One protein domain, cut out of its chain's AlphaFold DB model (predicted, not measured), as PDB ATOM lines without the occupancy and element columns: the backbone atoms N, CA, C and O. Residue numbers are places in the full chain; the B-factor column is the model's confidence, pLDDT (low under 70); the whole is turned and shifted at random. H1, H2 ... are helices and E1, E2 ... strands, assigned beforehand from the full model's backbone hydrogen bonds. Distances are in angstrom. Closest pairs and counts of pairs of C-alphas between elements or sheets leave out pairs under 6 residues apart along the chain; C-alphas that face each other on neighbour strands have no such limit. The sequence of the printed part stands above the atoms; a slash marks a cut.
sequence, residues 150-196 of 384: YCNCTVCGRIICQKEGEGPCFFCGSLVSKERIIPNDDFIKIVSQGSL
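What this domain is: This is residues 150 to 196 of the 384 residues of the protein "Hypothetical protein" of Amorphochlora amoebiformis (UniProt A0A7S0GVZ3). There is little regular structure: a hairpin of two short strands, E1 and E2, lies at one end, loops fill the middle, and one helix, H1, lies at the other end. The 47 printed residues include two named strands and one named helix, in the order E1, E2, H1. The sheet E1 - E2 is antiparallel; the class is mixed, with only 16 residues in named elements. The whole is compact, with a radius of gyration of the C-alphas of 10.2 A and spans of 25 by 23 by 19 A.

Where its parts are: E1 is residues 150 to 152, from C-alpha 150 at (32.404, 33.707, 26.442). E2 is residues 159 to 161. H1, residues 184 to 193, is 14.8 A long and ends at C-alpha 193 at (25.906, 41.984, 7.004).

How they stand to each other: E1 and E2 form a hairpin, antiparallel at 168 degrees; N 160 and O 151 are within hydrogen-bond range at 2.8 A. Residues 167 to 168 pair antiparallel with 175 to 176. E1 and H1 are apart. In H1, 4 of 6 O i to N i+4 pairs are within range.

The domain as a whole: The printed part has no cut. The link E2 to H1 is long, 22 residues. Residues 181 to 186, of which 184 to 186 belong to H1, stand free. Residues 180 to 196 have pLDDT under 70.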
ATOM      1  N   TYR A 150      32.412  32.391  27.055       90.56
ATOM      2  CA  TYR A 150      32.404  33.707  26.442       90.56
ATOM      3  C   TYR A 150      31.369  34.604  27.131       90.56
ATOM      4  O   TYR A 150      31.728  35.631  27.706       90.56
ATOM      5  N   CYS A 151      30.098  34.191  27.146       90.69
ATOM      6  CA  CYS A 151      29.022  34.848  27.900       90.69
ATOM      7  C   CYS A 151      27.756  33.975  27.949       90.69
ATOM      8  O   CYS A 151      27.683  32.925  27.314       90.69
ATOM      9  N   ASN A 152      26.735  34.406  28.693       91.69
ATOM     10  CA  ASN A 152      25.388  33.853  28.599       91.69
ATOM     11  C   ASN A 152      24.490  34.755  27.743       91.69
ATOM     12  O   ASN A 152      24.573  35.981  27.788       91.69
ATOM     13  N   CYS A 153      23.587  34.143  26.985       89.88
ATOM     14  CA  CYS A 153      22.509  34.864  26.334       89.88
ATOM     15  C   CYS A 153      21.504  35.339  27.393       89.88
ATOM     16  O   CYS A 153      20.925  34.521  28.103       89.88
ATOM     17  N   THR A 154      21.242  36.642  27.470       86.94
ATOM     18  CA  THR A 154      20.307  37.224  28.452       86.94
ATOM     19  C   THR A 154      18.842  36.895  28.167       86.94
ATOM     20  O   THR A 154      18.033  36.916  29.085       86.94
ATOM     21  N   VAL A 155      18.503  36.570  26.914       87.81
ATOM     22  CA  VAL A 155      17.128  36.242  26.500       87.81
ATOM     23  C   VAL A 155      16.784  34.768  26.742       87.81
ATOM     24  O   VAL A 155      15.819  34.475  27.434       87.81
ATOM     25  N   CYS A 156      17.562  33.826  26.196       91.25
ATOM     26  CA  CYS A 156      17.271  32.388  26.313       91.25
ATOM     27  C   CYS A 156      18.109  31.640  27.362       91.25
ATOM     28  O   CYS A 156      17.965  30.429  27.509       91.25
ATOM     29  N   GLY A 157      19.042  32.313  28.040       90.19
ATOM     30  CA  GLY A 157      19.922  31.696  29.039       90.19
ATOM     31  C   GLY A 157      21.015  30.782  28.472       90.19
ATOM     32  O   GLY A 157      21.826  30.263  29.238       90.19
ATOM     33  N   ARG A 158      21.088  30.578  27.147       92.19
ATOM     34  CA  ARG A 158      22.089  29.696  26.530       92.19
ATOM     35  C   ARG A 158      23.514  30.198  26.781       92.19
ATOM     36  O   ARG A 158      23.822  31.361  26.531       92.19
ATOM     37  N   ILE A 159      24.384  29.294  27.225       93.38
ATOM     38  CA  ILE A 159      25.807  29.559  27.453       93.38
ATOM     39  C   ILE A 159      26.556  29.521  26.117       93.38
ATOM     40  O   ILE A 159      26.559  28.495  25.434       93.38
ATOM     41  N   ILE A 160      27.194  30.639  25.778       92.38
ATOM     42  CA  ILE A 160      27.968  30.861  24.557       92.38
ATOM     43  C   ILE A 160      29.449  30.706  24.899       92.38
ATOM     44  O   ILE A 160      29.945  31.271  25.880       92.38
ATOM     45  N   CYS A 161      30.169  29.932  24.093       93.31
ATOM     46  CA  CYS A 161      31.602  29.711  24.276       93.31
ATOM     47  C   CYS A 161      32.450  30.569  23.327       93.31
ATOM     48  O   CYS A 161      31.939  31.162  22.374       93.31
ATOM     49  N   GLN A 162      33.766  30.607  23.549       91.12
ATOM     50  CA  GLN A 162      34.686  31.445  22.769       91.12
ATOM     51  C   GLN A 162      34.647  31.172  21.257       91.12
ATOM     52  O   GLN A 162      34.873  32.096  20.488       91.12
ATOM     53  N   LYS A 163      34.320  29.944  20.824       90.19
ATOM     54  CA  LYS A 163      34.180  29.568  19.401       90.19
ATOM     55  C   LYS A 163      32.938  30.173  18.725       90.19
ATOM     56  O   LYS A 163      32.938  30.386  17.515       90.19
ATOM     57  N   GLU A 164      31.889  30.448  19.494       90.94
ATOM     58  CA  GLU A 164      30.686  31.119  18.993       90.94
ATOM     59  C   GLU A 164      30.853  32.644  19.001       90.94
ATOM     60  O   GLU A 164      30.419  33.303  18.058       90.94
ATOM     61  N   GLY A 165      31.515  33.195  20.025       88.50
ATOM     62  CA  GLY A 165      31.891  34.611  20.107       88.50
ATOM     63  C   GLY A 165      30.717  35.605  20.044       88.50
ATOM     64  O   GLY A 165      29.564  35.254  20.293       88.50
ATOM     65  N   GLU A 166      31.029  36.858  19.707       88.62
ATOM     66  CA  GLU A 166      30.086  37.992  19.631       88.62
ATOM     67  C   GLU A 166      29.138  37.887  18.450       88.62
ATOM     68  O   GLU A 166      29.578  37.605  17.344       88.62
ATOM     69  N   GLY A 167      27.854  38.170  18.648       86.94
ATOM     70  CA  GLY A 167      26.867  38.211  17.570       86.94
ATOM     71  C   GLY A 167      25.519  37.618  17.976       86.94
ATOM     72  O   GLY A 167      25.281  37.373  19.162       86.94
ATOM     73  N   PRO A 168      24.601  37.395  17.018       89.81
ATOM     74  CA  PRO A 168      23.299  36.817  17.319       89.81
ATOM     75  C   PRO A 168      23.466  35.411  17.900       89.81
ATOM     76  O   PRO A 168      24.286  34.611  17.428       89.81
ATOM     77  N   CYS A 169      22.700  35.121  18.949       90.25
ATOM     78  CA  CYS A 169      22.643  33.809  19.569       90.25
ATOM     79  C   CYS A 169      22.145  32.769  18.552       90.25
ATOM     80  O   CYS A 169      21.086  32.944  17.960       90.25
ATOM     81  N   PHE A 170      22.845  31.640  18.411       88.69
ATOM     82  CA  PHE A 170      22.451  30.553  17.500       88.69
ATOM     83  C   PHE A 170      21.151  29.825  17.887       88.69
ATOM     84  O   PHE A 170      20.715  28.938  17.159       88.69
ATOM     85  N   PHE A 171      20.567  30.144  19.046       88.44
ATOM     86  CA  PHE A 171      19.307  29.562  19.503       88.44
ATOM     87  C   PHE A 171      18.128  30.526  19.337       88.44
ATOM     88  O   PHE A 171      17.156  30.179  18.682       88.44
ATOM     89  N   CYS A 172      18.208  31.734  19.904       89.38
ATOM     90  CA  CYS A 172      17.100  32.702  19.886       89.38
ATOM     91  C   CYS A 172      17.354  33.949  19.028       89.38
ATOM     92  O   CYS A 172      16.521  34.847  19.008       89.38
ATOM     93  N   GLY A 173      18.515  34.065  18.377       85.81
ATOM     94  CA  GLY A 173      18.847  35.187  17.495       85.81
ATOM     95  C   GLY A 173      19.171  36.515  18.189       85.81
ATOM     96  O   GLY A 173      19.649  37.430  17.529       85.81
ATOM     97  N   SER A 174      18.978  36.646  19.507       86.00
ATOM     98  CA  SER A 174      19.298  37.891  20.222       86.00
ATOM     99  C   SER A 174      20.799  38.173  20.194       86.00
ATOM    100  O   SER A 174      21.596  37.267  20.438       86.00
ATOM    101  N   LEU A 175      21.182  39.422  19.934       86.25
ATOM    102  CA  LEU A 175      22.579  39.851  19.908       86.25
ATOM    103  C   LEU A 175      23.227  39.732  21.288       86.25
ATOM    104  O   LEU A 175      22.674  40.189  22.289       86.25
ATOM    105  N   VAL A 176      24.406  39.112  21.327       88.56
ATOM    106  CA  VAL A 176      25.194  38.941  22.545       88.56
ATOM    107  C   VAL A 176      26.606  39.482  22.326       88.56
ATOM    108  O   VAL A 176      27.281  39.104  21.368       88.56
ATOM    109  N   SER A 177      27.048  40.346  23.240       83.69
ATOM    110  CA  SER A 177      28.356  41.015  23.221       83.69
ATOM    111  C   SER A 177      29.032  40.906  24.591       83.69
ATOM    112  O   SER A 177      28.341  40.895  25.617       83.69
ATOM    113  N   LYS A 178      30.374  40.872  24.634       80.25
ATOM    114  CA  LYS A 178      31.155  40.716  25.882       80.25
ATOM    115  C   LYS A 178      30.822  41.756  26.943       80.25
ATOM    116  O   LYS A 178      30.766  41.455  28.132       80.25
ATOM    117  N   GLU A 179      30.632  42.989  26.494       75.44
ATOM    118  CA  GLU A 179      30.526  44.166  27.354       75.44
ATOM    119  C   GLU A 179      29.088  44.437  27.818       75.44
ATOM    120  O   GLU A 179      28.864  45.381  28.568       75.44
ATOM    121  N   ARG A 180      28.111  43.589  27.437       62.59
ATOM    122  CA  ARG A 180      26.673  43.703  27.786       62.59
ATOM    123  C   ARG A 180      26.034  45.068  27.485       62.59
ATOM    124  O   ARG A 180      24.917  45.338  27.920       62.59
ATOM    125  N   ILE A 181      26.718  45.903  26.717       60.22
ATOM    126  CA  ILE A 181      26.259  47.179  26.194       60.22
ATOM    127  C   ILE A 181      26.366  47.010  24.687       60.22
ATOM    128  O   ILE A 181      27.454  46.759  24.180       60.22
ATOM    129  N   ILE A 182      25.237  47.060  23.988       58.56
ATOM    130  CA  ILE A 182      25.220  47.007  22.528       58.56
ATOM    131  C   ILE A 182      25.102  48.460  22.055       58.56
ATOM    132  O   ILE A 182      24.050  49.066  22.276       58.56
ATOM    133  N   PRO A 183      26.148  49.065  21.460       56.97
ATOM    134  CA  PRO A 183      26.007  50.339  20.767       56.97
ATOM    135  C   PRO A 183      25.040  50.151  19.592       56.97
ATOM    136  O   PRO A 183      25.203  49.233  18.788       56.97
ATOM    137  N   ASN A 184      24.018  51.006  19.492       59.06
ATOM    138  CA  ASN A 184      22.967  50.901  18.469       59.06
ATOM    139  C   ASN A 184      23.514  50.881  17.024       59.06
ATOM    140  O   ASN A 184      22.888  50.297  16.142       59.06
ATOM    141  N   ASP A 185      24.695  51.454  16.786       59.41
ATOM    142  CA  ASP A 185      25.280  51.587  15.447       59.41
ATOM    143  C   ASP A 185      25.898  50.282  14.906       59.41
ATOM    144  O   ASP A 185      25.942  50.073  13.689       59.41
ATOM    145  N   ASP A 186      26.312  49.361  15.785       58.75
ATOM    146  CA  ASP A 186      26.826  48.036  15.398       58.75
ATOM    147  C   ASP A 186      25.696  47.006  15.230       58.75
ATOM    148  O   ASP A 186      25.843  46.020  14.502       58.75
ATOM    149  N   PHE A 187      24.529  47.271  15.829       57.78
ATOM    150  CA  PHE A 187      23.317  46.459  15.687       57.78
ATOM    151  C   PHE A 187      22.858  46.405  14.223       57.78
ATOM    152  O   PHE A 187      22.582  45.331  13.691       57.78
ATOM    153  N   ILE A 188      22.843  47.553  13.537       59.91
ATOM    154  CA  ILE A 188      22.385  47.645  12.142       59.91
ATOM    155  C   ILE A 188      23.383  46.981  11.188       59.91
ATOM    156  O   ILE A 188      22.977  46.279  10.263       59.91
ATOM    157  N   LYS A 189      24.690  47.126  11.426       58.38
ATOM    158  CA  LYS A 189      25.717  46.524  10.562       58.38
ATOM    159  C   LYS A 189      25.764  45.004  10.690       58.38
ATOM    160  O   LYS A 189      25.868  44.334   9.670       58.38
ATOM    161  N   ILE A 190      25.622  44.449  11.896       58.50
ATOM    162  CA  ILE A 190      25.629  42.991  12.108       58.50
ATOM    163  C   ILE A 190      24.343  42.339  11.578       58.50
ATOM    164  O   ILE A 190      24.412  41.265  10.985       58.50
ATOM    165  N   VAL A 191      23.185  42.991  11.728       59.53
ATOM    166  CA  VAL A 191      21.917  42.513  11.147       59.53
ATOM    167  C   VAL A 191      21.931  42.622   9.618       59.53
ATOM    168  O   VAL A 191      21.444  41.725   8.939       59.53
ATOM    169  N   SER A 192      22.536  43.678   9.062       54.22
ATOM    170  CA  SER A 192      22.587  43.897   7.611       54.22
ATOM    171  C   SER A 192      23.686  43.100   6.896       54.22
ATOM    172  O   SER A 192      23.530  42.798   5.716       54.22
ATOM    173  N   GLN A 193      24.800  42.782   7.565       53.25
ATOM    174  CA  GLN A 193      25.906  41.984   7.004       53.25
ATOM    175  C   GLN A 193      25.817  40.499   7.383       53.25
ATOM    176  O   GLN A 193      26.518  39.672   6.803       53.25
ATOM    177  N   GLY A 194      24.928  40.143   8.316       48.16
ATOM    178  CA  GLY A 194      24.535  38.777   8.646       48.16
ATOM    179  C   GLY A 194      23.673  38.153   7.553       48.16
ATOM    180  O   GLY A 194      22.508  37.856   7.778       48.16
ATOM    181  N   SER A 195      24.271  37.991   6.373       41.91
ATOM    182  CA  SER A 195      24.045  36.925   5.398       41.91
ATOM    183  C   SER A 195      23.111  35.813   5.915       41.91
ATOM    184  O   SER A 195      23.534  34.810   6.482       41.91
ATOM    185  N   LEU A 196      21.811  35.993   5.663       43.25
ATOM    186  CA  LEU A 196      20.774  34.953   5.640       43.25
ATOM    187  C   LEU A 196      20.900  34.100   4.362       43.25
ATOM    188  O   LEU A 196      19.908  33.650   3.800       43.25
TER     189      LEU A 196